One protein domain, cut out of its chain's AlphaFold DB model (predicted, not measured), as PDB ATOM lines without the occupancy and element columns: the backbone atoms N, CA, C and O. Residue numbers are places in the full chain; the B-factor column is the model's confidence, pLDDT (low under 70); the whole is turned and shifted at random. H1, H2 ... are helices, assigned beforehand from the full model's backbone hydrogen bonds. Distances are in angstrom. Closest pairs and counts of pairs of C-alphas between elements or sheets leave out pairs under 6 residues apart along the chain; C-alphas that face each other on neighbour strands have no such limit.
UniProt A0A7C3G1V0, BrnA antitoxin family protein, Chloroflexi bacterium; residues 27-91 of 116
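This is residues 27 to 91 of the 116 residues of the protein "BrnA antitoxin family protein" of Chloroflexi bacterium (UniProt A0A7C3G1V0). Two helices, the short H2 and the long H3, meet near their ends as an L-shaped corner, and from the other end of H2, at Pro 58, a long, open stretch of chain, residues 40 to 57, leads away to a small lone helix, H1, with a free end, residues 27 to 34, beyond it. There is no common core: H1 packs on neither of the other helices, and the far part of H3, residues 77 to 90, sticks out from the corner as an arm. The printed part has 65 residues with three named helices, in the order H1, H2, H3, and no named strand; the class is all helix, with 33 residues in named elements. The whole is extended, with a radius of gyration of the C-alphas of 19.0 A, and flat, spanning 53 by 37 by 19 A.

From the first printed residue, Thr 27, residues 27 to 48 stand free, of which 35 to 39 belong to H1. A long link of 18 residues, 40 to 57, joins H1 to H2, residues 58 to 65, and these two helices are apart. Residues 50 to 59 also stand free, of which 58 and 59 belong to H2. A tight link of 5 residues joins H2 to H3, residues 71 to 90. H2 and H3 touch, and H3 does so with residues 71 to 75 alone; their closest C-alphas, those of Phe 64 and Tyr 71, are 5.4 A apart. The lines of H2 and H3 are about perpendicular, at 73 degrees, and their centres are 17.3 A apart. H1 and H3 are apart. In H1, H2 and H3 every O i to N i+4 pair is within hydrogen-bond range.

H1 runs from Gln 35, with its C-alpha at (163.399, 213.635, 115.505), to Ala 39. H2 runs from Pro 58, with its C-alpha at (165.660, 174.331, 82.357), to Arg 65, and is 10.3 A long from first to last C-alpha. H3, the longest helix with 20 residues, runs from Tyr 71 to Gln 90, whose C-alpha is at (142.279, 182.256, 101.034), and is 28.9 A long from first to last C-alpha.

The two C-alphas farthest apart are those of Ser 28 and Asp 57, at 53.6 A, while those of the first and last printed residues, Thr 27 and Ile 91, are 50.8 A apart. The printed part has no cut. The link from H1 to H2 is long, and its C-alphas lie 10 to 22 A from the mean of the C-alphas. The mean pLDDT of the printed part is 87.3, and the model's confidence is low, under 70, at residues 89 to 91.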
ATOM      1  N   THR A  27     180.558 218.337 107.439       90.19
ATOM      2  CA  THR A  27     179.231 217.745 107.222       90.19
ATOM      3  C   THR A  27     178.321 218.673 106.415       90.19
ATOM      4  O   THR A  27     177.097 218.587 106.520       90.19
ATOM      5  N   SER A  28     178.880 219.630 105.672       89.81
ATOM      6  CA  SER A  28     178.098 220.641 104.945       89.81
ATOM      7  C   SER A  28     177.170 220.057 103.871       89.81
ATOM      8  O   SER A  28     176.155 220.668 103.531       89.81
ATOM      9  N   ASP A  29     177.483 218.865 103.369       92.00
ATOM     10  CA  ASP A  29     176.717 218.112 102.378       92.00
ATOM     11  C   ASP A  29     175.612 217.228 102.985       92.00
ATOM     12  O   ASP A  29     174.689 216.821 102.275       92.00
ATOM     13  N   ILE A  30     175.675 216.942 104.289       90.06
ATOM     14  CA  ILE A  30     174.768 216.018 104.976       90.06
ATOM     15  C   ILE A  30     174.014 216.774 106.078       90.06
ATOM     16  O   ILE A  30     174.564 217.016 107.156       90.06
ATOM     17  N   PRO A  31     172.735 217.136 105.861       84.75
ATOM     18  CA  PRO A  31     171.955 217.821 106.883       84.75
ATOM     19  C   PRO A  31     171.750 216.922 108.120       84.75
ATOM     20  O   PRO A  31     171.582 215.706 107.973       84.75
ATOM     21  N   PRO A  32     171.700 217.495 109.337       85.31
ATOM     22  CA  PRO A  32     171.409 216.733 110.548       85.31
ATOM     23  C   PRO A  32     170.050 216.029 110.464       85.31
ATOM     24  O   PRO A  32     169.047 216.638 110.088       85.31
ATOM     25  N   LEU A  33     170.004 214.751 110.849       89.06
ATOM     26  CA  LEU A  33     168.756 213.994 110.946       89.06
ATOM     27  C   LEU A  33     167.992 214.422 112.205       89.06
ATOM     28  O   LEU A  33     168.533 214.368 113.311       89.06
ATOM     29  N   ASP A  34     166.740 214.843 112.044       88.38
ATOM     30  CA  ASP A  34     165.898 215.336 113.133       88.38
ATOM     31  C   ASP A  34     165.017 214.233 113.752       88.38
ATOM     32  O   ASP A  34     164.939 213.097 113.281       88.38
ATOM     33  N   GLN A  35     164.314 214.568 114.837       85.75
ATOM     34  CA  GLN A  35     163.399 213.635 115.505       85.75
ATOM     35  C   GLN A  35     162.278 213.147 114.564       85.75
ATOM     36  O   GLN A  35     161.817 212.014 114.701       85.75
ATOM     37  N   ASN A  36     161.848 213.975 113.601       86.88
ATOM     38  CA  ASN A  36     160.785 213.630 112.651       86.88
ATOM     39  C   ASN A  36     161.222 212.541 111.669       86.88
ATOM     40  O   ASN A  36     160.418 211.667 111.328       86.88
ATOM     41  N   PHE A  37     162.490 212.562 111.248       84.69
ATOM     42  CA  PHE A  37     163.086 211.488 110.461       84.69
ATOM     43  C   PHE A  37     162.978 210.150 111.202       84.69
ATOM     44  O   PHE A  37     162.479 209.167 110.653       84.69
ATOM     45  N   PHE A  38     163.363 210.124 112.482       85.69
ATOM     46  CA  PHE A  38     163.317 208.903 113.289       85.69
ATOM     47  C   PHE A  38     161.901 208.481 113.696       85.69
ATOM     48  O   PHE A  38     161.667 207.289 113.881       85.69
ATOM     49  N   ALA A  39     160.944 209.409 113.783       87.19
ATOM     50  CA  ALA A  39     159.553 209.099 114.122       87.19
ATOM     51  C   ALA A  39     158.881 208.152 113.109       87.19
ATOM     52  O   ALA A  39     158.006 207.376 113.482       87.19
ATOM     53  N   ASN A  40     159.311 208.198 111.845       83.69
ATOM     54  CA  ASN A  40     158.791 207.353 110.764       83.69
ATOM     55  C   ASN A  40     159.795 206.286 110.300       83.69
ATOM     56  O   ASN A  40     159.512 205.533 109.367       83.69
ATOM     57  N   ALA A  41     160.981 206.229 110.910       83.75
ATOM     58  CA  ALA A  41     162.020 205.299 110.505       83.75
ATOM     59  C   ALA A  41     161.644 203.870 110.906       83.75
ATOM     60  O   ALA A  41     161.460 203.553 112.081       83.75
ATOM     61  N   GLU A  42     161.574 202.974 109.924       82.25
ATOM     62  CA  GLU A  42     161.294 201.566 110.171       82.25
ATOM     63  C   GLU A  42     162.576 200.734 110.094       82.25
ATOM     64  O   GLU A  42     163.215 200.614 109.045       82.25
ATOM     65  N   ILE A  43     162.942 200.102 111.210       79.19
ATOM     66  CA  ILE A  43     164.079 199.183 111.246       79.19
ATOM     67  C   ILE A  43     163.698 197.897 110.507       79.19
ATOM     68  O   ILE A  43     162.956 197.048 111.006       79.19
ATOM     69  N   ARG A  44     164.254 197.714 109.309       78.19
ATOM     70  CA  ARG A  44     164.129 196.474 108.535       78.19
ATOM     71  C   ARG A  44     165.367 195.608 108.734       78.19
ATOM     72  O   ARG A  44     166.344 195.719 108.001       78.19
ATOM     73  N   MET A  45     165.314 194.701 109.708       74.94
ATOM     74  CA  MET A  45     166.349 193.674 109.839       74.94
ATOM     75  C   MET A  45     166.254 192.692 108.660       74.94
ATOM     76  O   MET A  45     165.178 192.119 108.437       74.94
ATOM     77  N   PRO A  46     167.343 192.456 107.901       73.19
ATOM     78  CA  PRO A  46     167.323 191.484 106.821       73.19
ATOM     79  C   PRO A  46     167.098 190.095 107.417       73.19
ATOM     80  O   PRO A  46     167.949 189.551 108.124       73.19
ATOM     81  N   LYS A  47     165.931 189.506 107.141       78.25
ATOM     82  CA  LYS A  47     165.656 188.122 107.531       78.25
ATOM     83  C   LYS A  47     166.660 187.216 106.824       78.25
ATOM     84  O   LYS A  47     166.838 187.310 105.606       78.25
ATOM     85  N   ARG A  48     167.315 186.341 107.591       79.62
ATOM     86  CA  ARG A  48     168.183 185.308 107.022       79.62
ATOM     87  C   ARG A  48     167.346 184.454 106.076       79.62
ATOM     88  O   ARG A  48     166.314 183.924 106.472       79.62
ATOM     89  N   LYS A  49     167.784 184.367 104.822       81.56
ATOM     90  CA  LYS A  49     167.199 183.457 103.839       81.56
ATOM     91  C   LYS A  49     167.723 182.057 104.131       81.56
ATOM     92  O   LYS A  49     168.923 181.891 104.353       81.56
ATOM     93  N   GLU A  50     166.840 181.072 104.118       84.75
ATOM     94  CA  GLU A  50     167.248 179.673 104.178       84.75
ATOM     95  C   GLU A  50     167.789 179.248 102.812       84.75
ATOM     96  O   GLU A  50     167.185 179.516 101.772       84.75
ATOM     97  N   SER A  51     168.969 178.627 102.810       84.75
ATOM     98  CA  SER A  51     169.582 178.095 101.595       84.75
ATOM     99  C   SER A  51     169.099 176.670 101.392       84.75
ATOM    100  O   SER A  51     169.582 175.754 102.054       84.75
ATOM    101  N   ILE A  52     168.172 176.487 100.458       87.12
ATOM    102  CA  ILE A  52     167.679 175.172 100.054       87.12
ATOM    103  C   ILE A  52     168.027 174.892  98.593       87.12
ATOM    104  O   ILE A  52     168.121 175.807  97.771       87.12
ATOM    105  N   THR A  53     168.187 173.613  98.263       89.81
ATOM    106  CA  THR A  53     168.363 173.162  96.880       89.81
ATOM    107  C   THR A  53     167.010 172.741  96.326       89.81
ATOM    108  O   THR A  53     166.420 171.774  96.801       89.81
ATOM    109  N   ILE A  54     166.532 173.446  95.303       90.19
ATOM    110  CA  ILE A  54     165.308 173.108  94.568       90.19
ATOM    111  C   ILE A  54     165.644 172.795  93.112       90.19
ATOM    112  O   ILE A  54     166.606 173.333  92.558       90.19
ATOM    113  N   ARG A  55     164.850 171.925  92.486       92.69
ATOM    114  CA  ARG A  55     164.928 171.667  91.045       92.69
ATOM    115  C   ARG A  55     163.946 172.591  90.335       92.69
ATOM    116  O   ARG A  55     162.804 172.706  90.761       92.69
ATOM    117  N   LEU A  56     164.419 173.253  89.286       92.81
ATOM    118  CA  LEU A  56     163.624 174.106  88.408       92.81
ATOM    119  C   LEU A  56     163.774 173.592  86.985       92.81
ATOM    120  O   LEU A  56     164.843 173.077  86.636       92.81
ATOM    121  N   ASP A  57     162.734 173.775  86.182       96.62
ATOM    122  CA  ASP A  57     162.792 173.412  84.775       96.62
ATOM    123  C   ASP A  57     163.860 174.247  84.036       96.62
ATOM    124  O   ASP A  57     164.111 175.412  84.392       96.62
ATOM    125  N   PRO A  58     164.552 173.663  83.036       96.25
ATOM    126  CA  PRO A  58     165.660 174.331  82.357       96.25
ATOM    127  C   PRO A  58     165.268 175.640  81.663       96.25
ATOM    128  O   PRO A  58     166.061 176.582  81.636       96.25
ATOM    129  N   ASP A  59     164.058 175.708  81.118       96.94
ATOM    130  CA  ASP A  59     163.491 176.867  80.431       96.94
ATOM    131  C   ASP A  59     163.188 178.015  81.402       96.94
ATOM    132  O   ASP A  59     163.599 179.152  81.159       96.94
ATOM    133  N   VAL A  60     162.574 177.717  82.550       95.19
ATOM    134  CA  VAL A  60     162.322 178.680  83.628       95.19
ATOM    135  C   VAL A  60     163.642 179.245  84.136       95.19
ATOM    136  O   VAL A  60     163.814 180.463  84.253       95.19
ATOM    137  N   LEU A  61     164.619 178.374  84.402       94.69
ATOM    138  CA  LEU A  61     165.936 178.803  84.856       94.69
ATOM    139  C   LEU A  61     166.655 179.644  83.791       94.69
ATOM    140  O   LEU A  61     167.272 180.655  84.135       94.69
ATOM    141  N   GLY A  62     166.573 179.250  82.518       95.81
ATOM    142  CA  GLY A  62     167.122 179.996  81.389       95.81
ATOM    143  C   GLY A  62     166.524 181.398  81.284       95.81
ATOM    144  O   GLY A  62     167.263 182.381  81.228       95.81
ATOM    145  N   TRP A  63     165.198 181.507  81.376       96.25
ATOM    146  CA  TRP A  63     164.489 182.784  81.365       96.25
ATOM    147  C   TRP A  63     164.964 183.714  82.486       96.25
ATOM    148  O   TRP A  63     165.319 184.864  82.232       96.25
ATOM    149  N   PHE A  64     165.078 183.210  83.720       95.88
ATOM    150  CA  PHE A  64     165.566 184.014  84.844       95.88
ATOM    151  C   PHE A  64     167.039 184.430  84.696       95.88
ATOM    152  O   PHE A  64     167.411 185.528  85.122       95.88
ATOM    153  N   ARG A  65     167.884 183.588  84.089       94.75
ATOM    154  CA  ARG A  65     169.302 183.903  83.846       94.75
ATOM    155  C   ARG A  65     169.498 185.018  82.820       94.75
ATOM    156  O   ARG A  65     170.471 185.759  82.955       94.75
ATOM    157  N   ASN A  66     168.575 185.200  81.872       94.88
ATOM    158  CA  ASN A  66     168.650 186.289  80.889       94.88
ATOM    159  C   ASN A  66     168.606 187.688  81.531       94.88
ATOM    160  O   ASN A  66     169.117 188.642  80.952       94.88
ATOM    161  N   PHE A  67     168.074 187.820  82.752       90.19
ATOM    162  CA  PHE A  67     168.085 189.081  83.507       90.19
ATOM    163  C   PHE A  67     169.415 189.370  84.225       90.19
ATOM    164  O   PHE A  67     169.525 190.366  84.945       90.19
ATOM    165  N   GLY A  68     170.420 188.504  84.064       90.88
ATOM    166  CA  GLY A  68     171.771 188.697  84.576       90.88
ATOM    167  C   GLY A  68     171.951 188.347  86.057       90.88
ATOM    168  O   GLY A  68     171.336 187.425  86.606       90.88
ATOM    169  N   LYS A  69     172.871 189.064  86.715       90.69
ATOM    170  CA  LYS A  69     173.220 188.831  88.125       90.69
ATOM    171  C   LYS A  69     171.990 189.033  89.020       90.69
ATOM    172  O   LYS A  69     171.198 189.949  88.824       90.69
ATOM    173  N   GLY A  70     171.840 188.171  90.026       89.94
ATOM    174  CA  GLY A  70     170.736 188.254  90.986       89.94
ATOM    175  C   GLY A  70     169.454 187.519  90.579       89.94
ATOM    176  O   GLY A  70     168.435 187.686  91.247       89.94
ATOM    177  N   TYR A  71     169.491 186.668  89.548       93.62
ATOM    178  CA  TYR A  71     168.337 185.863  89.121       93.62
ATOM    179  C   TYR A  71     167.687 185.059  90.267       93.62
ATOM    180  O   TYR A  71     166.465 184.996  90.352       93.62
ATOM    181  N   GLN A  72     168.469 184.537  91.221       90.50
ATOM    182  CA  GLN A  72     167.943 183.857  92.419       90.50
ATOM    183  C   GLN A  72     167.083 184.776  93.301       90.50
ATOM    184  O   GLN A  72     166.057 184.360  93.835       90.50
ATOM    185  N   THR A  73     167.469 186.049  93.435       90.75
ATOM    186  CA  THR A  73     166.682 187.034  94.191       90.75
ATOM    187  C   THR A  73     165.362 187.331  93.486       90.75
ATOM    188  O   THR A  73     164.343 187.471  94.158       90.75
ATOM    189  N   ARG A  74     165.358 187.356  92.146       92.88
ATOM    190  CA  ARG A  74     164.133 187.515  91.349       92.88
ATOM    191  C   ARG A  74     163.202 186.314  91.495       92.88
ATOM    192  O   ARG A  74     162.019 186.518  91.735       92.88
ATOM    193  N   ILE A  75     163.737 185.091  91.439       93.81
ATOM    194  CA  ILE A  75     162.964 183.863  91.696       93.81
ATOM    195  C   ILE A  75     162.269 183.964  93.060       93.81
ATOM    196  O   ILE A  75     161.057 183.805  93.154       93.81
ATOM    197  N   ASN A  76     163.013 184.321  94.109       92.38
ATOM    198  CA  ASN A  76     162.443 184.478  95.445       92.38
ATOM    199  C   ASN A  76     161.364 185.576  95.521       92.38
ATOM    200  O   ASN A  76     160.385 185.415  96.243       92.38
ATOM    201  N   ALA A  77     161.526 186.690  94.799       91.94
ATOM    202  CA  ALA A  77     160.526 187.759  94.760       91.94
ATOM    203  C   ALA A  77     159.205 187.289  94.128       91.94
ATOM    204  O   ALA A  77     158.141 187.572  94.670       91.94
ATOM    205  N   VAL A  78     159.274 186.517  93.038       93.62
ATOM    206  CA  VAL A  78     158.089 185.943  92.380       93.62
ATOM    207  C   VAL A  78     157.376 184.950  93.296       93.62
ATOM    208  O   VAL A  78     156.166 185.051  93.479       93.62
ATOM    209  N   LEU A  79     158.121 184.037  93.930       92.81
ATOM    210  CA  LEU A  79     157.551 183.077  94.885       92.81
ATOM    211  C   LEU A  79     156.851 183.784  96.052       92.81
ATOM    212  O   LEU A  79     155.781 183.365  96.489       92.81
ATOM    213  N   ARG A  80     157.435 184.884  96.537       91.69
ATOM    214  CA  ARG A  80     156.853 185.686  97.611       91.69
ATOM    215  C   ARG A  80     155.562 186.382  97.185       91.69
ATOM    216  O   ARG A  80     154.580 186.298  97.913       91.69
ATOM    217  N   ALA A  81     155.559 187.018  96.015       91.88
ATOM    218  CA  ALA A  81     154.367 187.667  95.479       91.88
ATOM    219  C   ALA A  81     153.222 186.659  95.301       91.88
ATOM    220  O   ALA A  81     152.092 186.933  95.691       91.88
ATOM    221  N   TYR A  82     153.526 185.461  94.789       93.38
ATOM    222  CA  TYR A  82     152.543 184.386  94.681       93.38
ATOM    223  C   TYR A  82     151.970 183.993  96.049       93.38
ATOM    224  O   TYR A  82     150.754 183.954  96.208       93.38
ATOM    225  N   MET A  83     152.824 183.782  97.057       92.31
ATOM    226  CA  MET A  83     152.395 183.460  98.423       92.31
ATOM    227  C   MET A  83     151.468 184.536  99.017       92.31
ATOM    228  O   MET A  83     150.464 184.198  99.637       92.31
ATOM    229  N   GLU A  84     151.782 185.819  98.828       91.00
ATOM    230  CA  GLU A  84     150.984 186.947  99.334       91.00
ATOM    231  C   GLU A  84     149.610 187.039  98.640       91.00
ATOM    232  O   GLU A  84     148.583 187.249  99.294       91.00
ATOM    233  N   ILE A  85     149.559 186.785  97.327       90.81
ATOM    234  CA  ILE A  85     148.302 186.713  96.563       90.81
ATOM    235  C   ILE A  85     147.469 185.503  97.007       90.81
ATOM    236  O   ILE A  85     146.273 185.622  97.260       90.81
ATOM    237  N   SER A  86     148.080 184.326  97.154       85.75
ATOM    238  CA  SER A  86     147.367 183.127  97.603       85.75
ATOM    239  C   SER A  86     146.834 183.269  99.029       85.75
ATOM    240  O   SER A  86     145.701 182.872  99.294       85.75
ATOM    241  N   ALA A  87     147.610 183.871  99.934       80.69
ATOM    242  CA  ALA A  87     147.187 184.121 101.308       80.69
ATOM    243  C   ALA A  87     146.008 185.106 101.384       80.69
ATOM    244  O   ALA A  87     145.096 184.908 102.183       80.69
ATOM    245  N   SER A  88     145.989 186.139 100.537       75.88
ATOM    246  CA  SER A  88     144.873 187.092 100.483       75.88
ATOM    247  C   SER A  88     143.605 186.493  99.859       75.88
ATOM    248  O   SER A  88     142.515 186.716 100.384       75.88
ATOM    249  N   ASN A  89     143.727 185.645  98.829       66.38
ATOM    250  CA  ASN A  89     142.586 184.920  98.248       66.38
ATOM    251  C   ASN A  89     141.986 183.861  99.191       66.38
ATOM    252  O   ASN A  89     140.780 183.626  99.152       66.38
ATOM    253  N   GLN A  90     142.786 183.232 100.058       56.56
ATOM    254  CA  GLN A  90     142.279 182.256 101.034       56.56
ATOM    255  C   GLN A  90     141.412 182.884 102.137       56.56
ATOM    256  O   GLN A  90     140.570 182.194 102.709       56.56
ATOM    257  N   ILE A  91     141.544 184.187 102.403       51.56
ATOM    258  CA  ILE A  91     140.714 184.900 103.392       51.56
ATOM    259  C   ILE A  91     139.299 185.190 102.844       51.56
ATOM    260  O   ILE A  91     138.372 185.390 103.623       51.56
TER     261      ILE A  91